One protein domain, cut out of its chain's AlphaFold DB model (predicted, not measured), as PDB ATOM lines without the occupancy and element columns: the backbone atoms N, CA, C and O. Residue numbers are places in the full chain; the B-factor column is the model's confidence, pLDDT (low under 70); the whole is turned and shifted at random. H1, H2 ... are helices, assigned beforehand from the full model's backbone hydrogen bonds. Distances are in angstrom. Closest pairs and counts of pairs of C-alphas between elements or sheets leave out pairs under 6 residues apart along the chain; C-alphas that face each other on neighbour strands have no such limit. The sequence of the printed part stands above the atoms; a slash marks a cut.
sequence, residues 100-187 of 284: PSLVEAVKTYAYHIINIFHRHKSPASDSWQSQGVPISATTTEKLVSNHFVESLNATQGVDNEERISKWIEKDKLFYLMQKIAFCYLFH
ATOM      1  N   PRO A 100       1.918   6.145 -93.454       66.69
ATOM      2  CA  PRO A 100       2.192   6.960 -92.253       66.69
ATOM      3  C   PRO A 100       1.294   8.186 -92.011       66.69
ATOM      4  O   PRO A 100       1.508   8.905 -91.037       66.69
ATOM      5  N   SER A 101       0.335   8.493 -92.892       85.38
ATOM      6  CA  SER A 101      -0.699   9.484 -92.569       85.38
ATOM      7  C   SER A 101      -2.034   9.118 -93.207       85.38
ATOM      8  O   SER A 101      -2.121   8.932 -94.422       85.38
ATOM      9  N   LEU A 102      -3.091   9.071 -92.395       87.06
ATOM     10  CA  LEU A 102      -4.440   8.721 -92.850       87.06
ATOM     11  C   LEU A 102      -4.966   9.675 -93.937       87.06
ATOM     12  O   LEU A 102      -5.690   9.262 -94.836       87.06
ATOM     13  N   VAL A 103      -4.572  10.951 -93.881       88.19
ATOM     14  CA  VAL A 103      -4.955  11.964 -94.876       88.19
ATOM     15  C   VAL A 103      -4.382  11.637 -96.254       88.19
ATOM     16  O   VAL A 103      -5.113  11.676 -97.241       88.19
ATOM     17  N   GLU A 104      -3.092  11.302 -96.335       89.00
ATOM     18  CA  GLU A 104      -2.461  10.958 -97.614       89.00
ATOM     19  C   GLU A 104      -2.979   9.624 -98.158       89.00
ATOM     20  O   GLU A 104      -3.213   9.479 -99.361       89.00
ATOM     21  N   ALA A 105      -3.248   8.678 -97.254       90.31
ATOM     22  CA  ALA A 105      -3.875   7.416 -97.602       90.31
ATOM     23  C   ALA A 105      -5.271   7.635 -98.211       90.31
ATOM     24  O   ALA A 105      -5.570   7.067 -99.259       90.31
ATOM     25  N   VAL A 106      -6.096   8.515 -97.627       91.06
ATOM     26  CA  VAL A 106      -7.423   8.848 -98.174       91.06
ATOM     27  C   VAL A 106      -7.335   9.529 -99.532       91.06
ATOM     28  O   VAL A 106      -8.098   9.157-100.416       91.06
ATOM     29  N   LYS A 107      -6.404  10.466 -99.746       89.12
ATOM     30  CA  LYS A 107      -6.214  11.082-101.074       89.12
ATOM     31  C   LYS A 107      -5.854  10.043-102.131       89.12
ATOM     32  O   LYS A 107      -6.482   9.981-103.184       89.12
ATOM     33  N   THR A 108      -4.880   9.192-101.816       89.56
ATOM     34  CA  THR A 108      -4.432   8.115-102.706       89.56
ATOM     35  C   THR A 108      -5.578   7.154-103.014       89.56
ATOM     36  O   THR A 108      -5.812   6.775-104.162       89.56
ATOM     37  N   TYR A 109      -6.348   6.790-101.991       91.25
ATOM     38  CA  TYR A 109      -7.497   5.914-102.137       91.25
ATOM     39  C   TYR A 109      -8.614   6.536-102.982       91.25
ATOM     40  O   TYR A 109      -9.138   5.886-103.888       91.25
ATOM     41  N   ALA A 110      -8.939   7.805-102.728       89.12
ATOM     42  CA  ALA A 110      -9.933   8.569-103.470       89.12
ATOM     43  C   ALA A 110      -9.595   8.601-104.961       89.12
ATOM     44  O   ALA A 110     -10.434   8.236-105.783       89.12
ATOM     45  N   TYR A 111      -8.345   8.927-105.301       87.81
ATOM     46  CA  TYR A 111      -7.844   8.887-106.672       87.81
ATOM     47  C   TYR A 111      -8.104   7.533-107.343       87.81
ATOM     48  O   TYR A 111      -8.658   7.452-108.443       87.81
ATOM     49  N   HIS A 112      -7.756   6.439-106.664       89.38
ATOM     50  CA  HIS A 112      -7.927   5.100-107.211       89.38
ATOM     51  C   HIS A 112      -9.396   4.691-107.364       89.38
ATOM     52  O   HIS A 112      -9.739   4.079-108.379       89.38
ATOM     53  N   ILE A 113     -10.270   5.038-106.419       89.12
ATOM     54  CA  ILE A 113     -11.711   4.759-106.514       89.12
ATOM     55  C   ILE A 113     -12.369   5.581-107.620       89.12
ATOM     56  O   ILE A 113     -13.139   5.024-108.401       89.12
ATOM     57  N   ILE A 114     -12.017   6.860-107.756       84.38
ATOM     58  CA  ILE A 114     -12.494   7.734-108.838       84.38
ATOM     59  C   ILE A 114     -12.071   7.178-110.201       84.38
ATOM     60  O   ILE A 114     -12.885   7.082-111.117       84.38
ATOM     61  N   ASN A 115     -10.830   6.707-110.331       85.50
ATOM     62  CA  ASN A 115     -10.352   6.087-111.569       85.50
ATOM     63  C   ASN A 115     -11.079   4.781-111.916       85.50
ATOM     64  O   ASN A 115     -11.296   4.493-113.095       85.50
ATOM     65  N   ILE A 116     -11.462   3.984-110.913       87.88
ATOM     66  CA  ILE A 116     -12.302   2.796-111.126       87.88
ATOM     67  C   ILE A 116     -13.711   3.226-111.546       87.88
ATOM     68  O   ILE A 116     -14.240   2.700-112.525       87.88
ATOM     69  N   PHE A 117     -14.290   4.210-110.855       81.62
ATOM     70  CA  PHE A 117     -15.601   4.778-111.161       81.62
ATOM     71  C   PHE A 117     -15.675   5.305-112.598       81.62
ATOM     72  O   PHE A 117     -16.611   4.988-113.317       81.62
ATOM     73  N   HIS A 118     -14.659   6.020-113.076       77.06
ATOM     74  CA  HIS A 118     -14.613   6.535-114.448       77.06
ATOM     75  C   HIS A 118     -14.576   5.454-115.531       77.06
ATOM     76  O   HIS A 118     -14.926   5.716-116.682       77.06
ATOM     77  N   ARG A 119     -14.158   4.235-115.184       77.75
ATOM     78  CA  ARG A 119     -14.182   3.084-116.095       77.75
ATOM     79  C   ARG A 119     -15.498   2.318-116.035       77.75
ATOM     80  O   ARG A 119     -15.719   1.438-116.871       77.75
ATOM     81  N   HIS A 120     -16.368   2.648-115.082       75.00
ATOM     82  CA  HIS A 120     -17.706   2.096-115.020       75.00
ATOM     83  C   HIS A 120     -18.508   2.511-116.254       75.00
ATOM     84  O   HIS A 120     -18.513   3.669-116.668       75.00
ATOM     85  N   LYS A 121     -19.201   1.535-116.835       73.44
ATOM     86  CA  LYS A 121     -20.142   1.746-117.929       73.44
ATOM     87  C   LYS A 121     -21.522   1.357-117.435       73.44
ATOM     88  O   LYS A 121     -21.729   0.216-117.025       73.44
ATOM     89  N   SER A 122     -22.442   2.306-117.477       77.06
ATOM     90  CA  SER A 122     -23.866   2.095-117.235       77.06
ATOM     91  C   SER A 122     -24.661   2.898-118.252       77.06
ATOM     92  O   SER A 122     -24.161   3.924-118.710       77.06
ATOM     93  N   PRO A 123     -25.909   2.505-118.559       81.75
ATOM     94  CA  PRO A 123     -26.770   3.297-119.435       81.75
ATOM     95  C   PRO A 123     -26.876   4.766-118.998       81.75
ATOM     96  O   PRO A 123     -26.833   5.669-119.830       81.75
ATOM     97  N   ALA A 124     -26.933   5.016-117.684       82.75
ATOM     98  CA  ALA A 124     -26.931   6.362-117.131       82.75
ATOM     99  C   ALA A 124     -25.610   7.096-117.399       82.75
ATOM    100  O   ALA A 124     -25.634   8.171-117.992       82.75
ATOM    101  N   SER A 125     -24.456   6.516-117.051       80.00
ATOM    102  CA  SER A 125     -23.144   7.122-117.336       80.00
ATOM    103  C   SER A 125     -22.950   7.382-118.835       80.00
ATOM    104  O   SER A 125     -22.520   8.466-119.228       80.00
ATOM    105  N   ASP A 126     -23.332   6.424-119.679       83.31
ATOM    106  CA  ASP A 126     -23.261   6.538-121.133       83.31
ATOM    107  C   ASP A 126     -24.145   7.690-121.641       83.31
ATOM    108  O   ASP A 126     -23.730   8.425-122.539       83.31
ATOM    109  N   SER A 127     -25.322   7.918-121.038       85.69
ATOM    110  CA  SER A 127     -26.193   9.048-121.394       85.69
ATOM    111  C   SER A 127     -25.498  10.400-121.182       85.69
ATOM    112  O   SER A 127     -25.501  11.230-122.092       85.69
ATOM    113  N   TRP A 128     -24.796  10.593-120.062       85.06
ATOM    114  CA  TRP A 128     -24.030  11.815-119.779       85.06
ATOM    115  C   TRP A 128     -22.805  11.955-120.688       85.06
ATOM    116  O   TRP A 128     -22.590  13.005-121.295       85.06
ATOM    117  N   GLN A 129     -22.029  10.884-120.856       80.94
ATOM    118  CA  GLN A 129     -20.844  10.886-121.723       80.94
ATOM    119  C   GLN A 129     -21.209  11.173-123.184       80.94
ATOM    120  O   GLN A 129     -20.534  11.948-123.867       80.94
ATOM    121  N   SER A 130     -22.320  10.605-123.664       83.62
ATOM    122  CA  SER A 130     -22.837  10.844-125.015       83.62
ATOM    123  C   SER A 130     -23.192  12.309-125.262       83.62
ATOM    124  O   SER A 130     -23.270  12.722-126.413       83.62
ATOM    125  N   GLN A 131     -23.369  13.095-124.203       81.25
ATOM    126  CA  GLN A 131     -23.705  14.510-124.235       81.25
ATOM    127  C   GLN A 131     -22.475  15.414-124.048       81.25
ATOM    128  O   GLN A 131     -22.608  16.627-123.957       81.25
ATOM    129  N   GLY A 132     -21.260  14.855-124.062       76.00
ATOM    130  CA  GLY A 132     -20.024  15.634-123.963       76.00
ATOM    131  C   GLY A 132     -19.713  16.120-122.549       76.00
ATOM    132  O   GLY A 132     -18.850  16.979-122.389       76.00
ATOM    133  N   VAL A 133     -20.394  15.575-121.535       75.69
ATOM    134  CA  VAL A 133     -20.062  15.819-120.129       75.69
ATOM    135  C   VAL A 133     -18.688  15.204-119.868       75.69
ATOM    136  O   VAL A 133     -18.521  13.992-120.055       75.69
ATOM    137  N   PRO A 134     -17.680  16.022-119.518       65.88
ATOM    138  CA  PRO A 134     -16.327  15.534-119.389       65.88
ATOM    139  C   PRO A 134     -16.219  14.594-118.193       65.88
ATOM    140  O   PRO A 134     -16.751  14.834-117.112       65.88
ATOM    141  N   ILE A 135     -15.440  13.540-118.389       60.03
ATOM    142  CA  ILE A 135     -14.916  12.710-117.313       60.03
ATOM    143  C   ILE A 135     -13.510  13.235-117.007       60.03
ATOM    144  O   ILE A 135     -12.508  12.591-117.319       60.03
ATOM    145  N   SER A 136     -13.402  14.485-116.554       56.91
ATOM    146  CA  SER A 136     -12.085  15.086-116.327       56.91
ATOM    147  C   SER A 136     -11.557  14.676-114.959       56.91
ATOM    148  O   SER A 136     -11.803  15.358-113.969       56.91
ATOM    149  N   ALA A 137     -10.781  13.590-114.926       54.47
ATOM    150  CA  ALA A 137     -10.200  13.045-113.701       54.47
ATOM    151  C   ALA A 137      -9.514  14.111-112.825       54.47
ATOM    152  O   ALA A 137      -9.634  14.055-111.614       54.47
ATOM    153  N   THR A 138      -8.859  15.126-113.397       60.38
ATOM    154  CA  THR A 138      -8.007  16.059-112.637       60.38
ATOM    155  C   THR A 138      -8.742  17.120-111.813       60.38
ATOM    156  O   THR A 138      -8.217  17.536-110.779       60.38
ATOM    157  N   THR A 139      -9.915  17.593-112.242       61.84
ATOM    158  CA  THR A 139     -10.703  18.568-111.454       61.84
ATOM    159  C   THR A 139     -11.548  17.833-110.422       61.84
ATOM    160  O   THR A 139     -11.544  18.189-109.242       61.84
ATOM    161  N   THR A 140     -12.170  16.736-110.852       65.00
ATOM    162  CA  THR A 140     -13.008  15.874-110.028       65.00
ATOM    163  C   THR A 140     -12.233  15.215-108.891       65.00
ATOM    164  O   THR A 140     -12.672  15.235-107.744       65.00
ATOM    165  N   GLU A 141     -11.041  14.680-109.183       71.94
ATOM    166  CA  GLU A 141     -10.145  14.092-108.185       71.94
ATOM    167  C   GLU A 141      -9.849  15.084-107.068       71.94
ATOM    168  O   GLU A 141      -9.956  14.726-105.899       71.94
ATOM    169  N   LYS A 142      -9.506  16.331-107.407       75.25
ATOM    170  CA  LYS A 142      -9.163  17.346-106.409       75.25
ATOM    171  C   LYS A 142     -10.359  17.709-105.542       75.25
ATOM    172  O   LYS A 142     -10.210  17.755-104.326       75.25
ATOM    173  N   LEU A 143     -11.526  17.944-106.141       73.69
ATOM    174  CA  LEU A 143     -12.737  18.307-105.402       73.69
ATOM    175  C   LEU A 143     -13.173  17.189-104.453       73.69
ATOM    176  O   LEU A 143     -13.340  17.425-103.257       73.69
ATOM    177  N   VAL A 144     -13.283  15.963-104.964       80.25
ATOM    178  CA  VAL A 144     -13.704  14.799-104.176       80.25
ATOM    179  C   VAL A 144     -12.666  14.458-103.104       80.25
ATOM    180  O   VAL A 144     -13.028  14.229-101.952       80.25
ATOM    181  N   SER A 145     -11.371  14.492-103.436       84.25
ATOM    182  CA  SER A 145     -10.310  14.245-102.451       84.25
ATOM    183  C   SER A 145     -10.293  15.307-101.357       84.25
ATOM    184  O   SER A 145     -10.142  14.964-100.187       84.25
ATOM    185  N   ASN A 146     -10.482  16.585-101.703       86.19
ATOM    186  CA  ASN A 146     -10.573  17.657-100.714       86.19
ATOM    187  C   ASN A 146     -11.793  17.463 -99.810       86.19
ATOM    188  O   ASN A 146     -11.636  17.506 -98.593       86.19
ATOM    189  N   HIS A 147     -12.964  17.154-100.378       87.44
ATOM    190  CA  HIS A 147     -14.170  16.852 -99.606       87.44
ATOM    191  C   HIS A 147     -13.938  15.706 -98.613       87.44
ATOM    192  O   HIS A 147     -14.204  15.856 -97.421       87.44
ATOM    193  N   PHE A 148     -13.373  14.587 -99.074       91.00
ATOM    194  CA  PHE A 148     -13.078  13.433 -98.224       91.00
ATOM    195  C   PHE A 148     -12.083  13.771 -97.113       91.00
ATOM    196  O   PHE A 148     -12.288  13.380 -95.965       91.00
ATOM    197  N   VAL A 149     -11.031  14.532 -97.418       91.62
ATOM    198  CA  VAL A 149     -10.033  14.952 -96.427       91.62
ATOM    199  C   VAL A 149     -10.625  15.915 -95.401       91.62
ATOM    200  O   VAL A 149     -10.379  15.754 -94.207       91.62
ATOM    201  N   GLU A 150     -11.410  16.904 -95.823       91.75
ATOM    202  CA  GLU A 150     -12.090  17.841 -94.923       91.75
ATOM    203  C   GLU A 150     -13.076  17.111 -94.008       91.75
ATOM    204  O   GLU A 150     -13.061  17.299 -92.789       91.75
ATOM    205  N   SER A 151     -13.877  16.216 -94.587       92.44
ATOM    206  CA  SER A 151     -14.833  15.364 -93.879       92.44
ATOM    207  C   SER A 151     -14.138  14.454 -92.854       92.44
ATOM    208  O   SER A 151     -14.564  14.370 -91.694       92.44
ATOM    209  N   LEU A 152     -13.003  13.851 -93.224       92.38
ATOM    210  CA  LEU A 152     -12.181  13.038 -92.328       92.38
ATOM    211  C   LEU A 152     -11.534  13.880 -91.216       92.38
ATOM    212  O   LEU A 152     -11.481  13.455 -90.059       92.38
ATOM    213  N   ASN A 153     -11.019  15.069 -91.531       92.56
ATOM    214  CA  ASN A 153     -10.399  15.970 -90.554       92.56
ATOM    215  C   ASN A 153     -11.414  16.505 -89.540       92.56
ATOM    216  O   ASN A 153     -11.079  16.683 -88.370       92.56
ATOM    217  N   ALA A 154     -12.665  16.691 -89.960       93.81
ATOM    218  CA  ALA A 154     -13.773  17.036 -89.080       93.81
ATOM    219  C   ALA A 154     -14.265  15.856 -88.216       93.81
ATOM    220  O   ALA A 154     -15.133  16.049 -87.361       93.81
ATOM    221  N   THR A 155     -13.757  14.639 -88.438       93.38
ATOM    222  CA  THR A 155     -14.178  13.430 -87.723       93.38
ATOM    223  C   THR A 155     -13.141  13.017 -86.682       93.38
ATOM    224  O   THR A 155     -11.975  12.772 -86.999       93.38
ATOM    225  N   GLN A 156     -13.585  12.908 -85.429       91.81
ATOM    226  CA  GLN A 156     -12.772  12.459 -84.298       91.81
ATOM    227  C   GLN A 156     -13.012  10.973 -83.995       91.81
ATOM    228  O   GLN A 156     -14.136  10.482 -84.110       91.81
ATOM    229  N   GLY A 157     -11.969  10.281 -83.544       89.75
ATOM    230  CA  GLY A 157     -12.015   8.912 -83.024       89.75
ATOM    231  C   GLY A 157     -10.846   8.680 -82.070       89.75
ATOM    232  O   GLY A 157      -9.849   9.403 -82.146       89.75
ATOM    233  N   VAL A 158     -10.992   7.730 -81.147       89.88
ATOM    234  CA  VAL A 158      -9.946   7.380 -80.171       89.88
ATOM    235  C   VAL A 158      -8.764   6.690 -80.862       89.88
ATOM    236  O   VAL A 158      -7.618   6.867 -80.455       89.88
ATOM    237  N   ASP A 159      -9.041   5.968 -81.946       88.12
ATOM    238  CA  ASP A 159      -8.070   5.364 -82.853       88.12
ATOM    239  C   ASP A 159      -8.521   5.509 -84.322       88.12
ATOM    240  O   ASP A 159      -9.552   6.120 -84.629       88.12
ATOM    241  N   ASN A 160      -7.726   4.973 -85.255       86.50
ATOM    242  CA  ASN A 160      -8.041   5.022 -86.683       86.50
ATOM    243  C   ASN A 160      -9.275   4.187 -87.052       86.50
ATOM    244  O   ASN A 160      -9.992   4.572 -87.973       86.50
ATOM    245  N   GLU A 161      -9.538   3.071 -86.369       87.25
ATOM    246  CA  GLU A 161     -10.669   2.190 -86.679       87.25
ATOM    247  C   GLU A 161     -11.991   2.897 -86.386       87.25
ATOM    248  O   GLU A 161     -12.847   3.038 -87.265       87.25
ATOM    249  N   GLU A 162     -12.120   3.434 -85.173       89.44
ATOM    250  CA  GLU A 162     -13.295   4.182 -84.746       89.44
ATOM    251  C   GLU A 162     -13.469   5.452 -85.586       89.44
ATOM    252  O   GLU A 162     -14.584   5.789 -85.996       89.44
ATOM    253  N   ARG A 163     -12.365   6.151 -85.886       90.62
ATOM    254  CA  ARG A 163     -12.394   7.360 -86.712       90.62
ATOM    255  C   ARG A 163     -12.889   7.065 -88.129       90.62
ATOM    256  O   ARG A 163     -13.737   7.806 -88.621       90.62
ATOM    257  N   ILE A 164     -12.401   6.000 -88.769       90.25
ATOM    258  CA  ILE A 164     -12.847   5.580 -90.107       90.25
ATOM    259  C   ILE A 164     -14.314   5.149 -90.070       90.25
ATOM    260  O   ILE A 164     -15.080   5.577 -90.927       90.25
ATOM    261  N   SER A 165     -14.732   4.366 -89.069       90.06
ATOM    262  CA  SER A 165     -16.130   3.937 -88.943       90.06
ATOM    263  C   SER A 165     -17.080   5.131 -88.840       90.06
ATOM    264  O   SER A 165     -18.041   5.218 -89.604       90.06
ATOM    265  N   LYS A 166     -16.785   6.085 -87.947       91.75
ATOM    266  CA  LYS A 166     -17.572   7.320 -87.794       91.75
ATOM    267  C   LYS A 166     -17.566   8.168 -89.060       91.75
ATOM    268  O   LYS A 166     -18.570   8.796 -89.396       91.75
ATOM    269  N   TRP A 167     -16.432   8.210 -89.755       92.06
ATOM    270  CA  TRP A 167     -16.291   9.002 -90.968       92.06
ATOM    271  C   TRP A 167     -17.137   8.430 -92.107       92.06
ATOM    272  O   TRP A 167     -17.922   9.170 -92.686       92.06
ATOM    273  N   ILE A 168     -17.059   7.124 -92.370       88.69
ATOM    274  CA  ILE A 168     -17.828   6.452 -93.430       88.69
ATOM    275  C   ILE A 168     -19.338   6.534 -93.170       88.69
ATOM    276  O   ILE A 168     -20.117   6.670 -94.111       88.69
ATOM    277  N   GLU A 169     -19.763   6.473 -91.906       88.00
ATOM    278  CA  GLU A 169     -21.170   6.641 -91.528       88.00
ATOM    279  C   GLU A 169     -21.695   8.052 -91.842       88.00
ATOM    280  O   GLU A 169     -22.831   8.230 -92.289       88.00
ATOM    281  N   LYS A 170     -20.855   9.069 -91.639       88.38
ATOM    282  CA  LYS A 170     -21.198  10.471 -91.891       88.38
ATOM    283  C   LYS A 170     -21.083  10.839 -93.374       88.38
ATOM    284  O   LYS A 170     -21.926  11.574 -93.894       88.38
ATOM    285  N   ASP A 171     -20.048  10.347 -94.048       89.25
ATOM    286  CA  ASP A 171     -19.703  10.675 -95.428       89.25
ATOM    287  C   ASP A 171     -20.349   9.699 -96.419       89.25
ATOM    288  O   ASP A 171     -19.763   8.725 -96.905       89.25
ATOM    289  N   LYS A 172     -21.612   9.987 -96.735       85.38
ATOM    290  CA  LYS A 172     -22.404   9.171 -97.661       85.38
ATOM    291  C   LYS A 172     -21.825   9.145 -99.074       85.38
ATOM    292  O   LYS A 172     -22.065   8.172 -99.787       85.38
ATOM    293  N   LEU A 173     -21.116  10.197 -99.497       85.88
ATOM    294  CA  LEU A 173     -20.506  10.247-100.825       85.88
ATOM    295  C   LEU A 173     -19.343   9.264-100.900       85.88
ATOM    296  O   LEU A 173     -19.295   8.461-101.831       85.88
ATOM    297  N   PHE A 174     -18.457   9.284 -99.900       88.06
ATOM    298  CA  PHE A 174     -17.338   8.355 -99.817       88.06
ATOM    299  C   PHE A 174     -17.813   6.906 -99.907       88.06
ATOM    300  O   PHE A 174     -17.379   6.150-100.781       88.06
ATOM    301  N   TYR A 175     -18.764   6.537 -99.046       86.88
ATOM    302  CA  TYR A 175     -19.299   5.181 -99.021       86.88
ATOM    303  C   TYR A 175     -19.986   4.795-100.341       86.88
ATOM    304  O   TYR A 175     -19.820   3.675-100.825       86.88
ATOM    305  N   LEU A 176     -20.724   5.718-100.966       86.81
ATOM    306  CA  LEU A 176     -21.383   5.463-102.246       86.81
ATOM    307  C   LEU A 176     -20.372   5.228-103.379       86.81
ATOM    308  O   LEU A 176     -20.505   4.257-104.122       86.81
ATOM    309  N   MET A 177     -19.346   6.074-103.500       87.81
ATOM    310  CA  MET A 177     -18.307   5.927-104.528       87.81
ATOM    311  C   MET A 177     -17.522   4.628-104.347       87.81
ATOM    312  O   MET A 177     -17.285   3.899-105.314       87.81
ATOM    313  N   GLN A 178     -17.204   4.298-103.097       88.88
ATOM    314  CA  GLN A 178     -16.586   3.036-102.719       88.88
ATOM    315  C   GLN A 178     -17.412   1.829-103.174       88.88
ATOM    316  O   GLN A 178     -16.907   0.912-103.829       88.88
ATOM    317  N   LYS A 179     -18.704   1.847-102.844       89.50
ATOM    318  CA  LYS A 179     -19.654   0.799-103.204       89.50
ATOM    319  C   LYS A 179     -19.732   0.606-104.719       89.50
ATOM    320  O   LYS A 179     -19.639  -0.525-105.192       89.50
ATOM    321  N   ILE A 180     -19.856   1.694-105.483       88.62
ATOM    322  CA  ILE A 180     -19.919   1.650-106.953       88.62
ATOM    323  C   ILE A 180     -18.649   1.031-107.540       88.62
ATOM    324  O   ILE A 180     -18.731   0.160-108.411       88.62
ATOM    325  N   ALA A 181     -17.477   1.442-107.052       90.38
ATOM    326  CA  ALA A 181     -16.208   0.899-107.517       90.38
ATOM    327  C   ALA A 181     -16.114  -0.613-107.266       90.38
ATOM    328  O   ALA A 181     -15.706  -1.359-108.156       90.38
ATOM    329  N   PHE A 182     -16.558  -1.091-106.101       92.56
ATOM    330  CA  PHE A 182     -16.564  -2.523-105.790       92.56
ATOM    331  C   PHE A 182     -17.578  -3.285-106.644       92.56
ATOM    332  O   PHE A 182     -17.246  -4.344-107.180       92.56
ATOM    333  N   CYS A 183     -18.769  -2.727-106.872       91.69
ATOM    334  CA  CYS A 183     -19.718  -3.317-107.811       91.69
ATOM    335  C   CYS A 183     -19.121  -3.461-109.216       91.69
ATOM    336  O   CYS A 183     -19.241  -4.525-109.826       91.69
ATOM    337  N   TYR A 184     -18.412  -2.443-109.710       90.50
ATOM    338  CA  TYR A 184     -17.706  -2.524-110.988       90.50
ATOM    339  C   TYR A 184     -16.620  -3.609-110.984       90.50
ATOM    340  O   TYR A 184     -16.556  -4.410-111.916       90.50
ATOM    341  N   LEU A 185     -15.787  -3.681-109.939       92.25
ATOM    342  CA  LEU A 185     -14.699  -4.662-109.847       92.25
ATOM    343  C   LEU A 185     -15.196  -6.113-109.852       92.25
ATOM    344  O   LEU A 185     -14.505  -6.984-110.384       92.25
ATOM    345  N   PHE A 186     -16.375  -6.368-109.282       92.75
ATOM    346  CA  PHE A 186     -16.958  -7.707-109.151       92.75
ATOM    347  C   PHE A 186     -18.099  -8.001-110.130       92.75
ATOM    348  O   PHE A 186     -18.647  -9.108-110.120       92.75
ATOM    349  N   HIS A 187     -18.430  -7.047-111.008       91.00
ATOM    350  CA  HIS A 187     -19.536  -7.142-111.968       91.00
ATOM    351  C   HIS A 187     -20.865  -7.453-111.259       91.00
ATOM    352  O   HIS A 187     -21.587  -8.385-111.632       91.00
TER     353      HIS A 187
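What this domain is: This is residues 100 to 187 of the 284 residues of the protein "uncharacterized protein LOC113216511" of Frankliniella occidentalis (UniProt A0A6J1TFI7). A long helix, H1, is crossed by H3 running back along it and by H5 at a slant, the three centres making a triangle; H4 packs on residues 151 to 152 of H3 at one end of the elongated whole, and the small helix H2, away from the other helices, makes the turn between H1 and H3 at the opposite end. The printed part has 88 residues with five named helices, H1 H2 H3 H4 H5 along the chain, and no named strand, and its class is all helix. It is only just compact, close to loose, with a radius of gyration of the C-alphas of 14.2 A, and it spans 46 by 26 by 21 A.

How they stand to each other: H1, residues 102 to 119, touches H3, residues 137 to 153, at a steep tilt of 38 degrees, opposite ways; their closest C-alphas, of Lys 107 and Ser 145, are 5.4 A apart. With residues 113 to 117 alone H1 touches H5, residues 172 to 186, at a steep tilt of 53 degrees, the same way; the closest C-alphas, of Phe 117 and Ala 181, are 5.4 A apart. H3 and H5 are close but not clearly touching, the closest C-alphas, of Phe 148 and Phe 174, being 6.8 A apart. With residues 151 to 152 alone H3 touches H4, residues 160 to 170; the closest C-alphas are those of Leu 152 and Trp 167, 5.9 A apart, and the steep tilt of 67 degrees is only just short of about perpendicular. H4 and H5 only just touch, only at the corner by their link, with 3 pairs of C-alphas within 8 A; the closest are those of Ile 168 and Tyr 175, 5.9 A apart. H1 and H4 are only just apart, closest 8.0 A. H2, residues 123 to 129, touches no helix. In H2, H4 and H5 every O i to N i+4 pair is within hydrogen-bond range; in H1 13 of 14 are, and in H3 12 of 13.

Where its parts are: H1 begins at C-alpha 102, (-4.440, 8.721, -92.850), and is 25.8 A long from first to last C-alpha. H3 measures 23.3 A, H5 21.1 A, H4 15.2 A and H2 9.9 A. H2 begins at C-alpha 123, (-26.770, 3.297, -119.435). H5 ends at C-alpha 186, (-16.958, -7.707, -109.151).

The domain as a whole: The two C-alphas farthest apart, those of Ser 130 and Val 158, are 46.8 A apart. The printed part has no cut. The links H1 to H2 and H4 to H5 are tight, those from H2 to H3 and H3 to H4 short, and no link is long. The mean pLDDT of the printed part is 84.3; residue 100 and residues 134 to 140 are under 70.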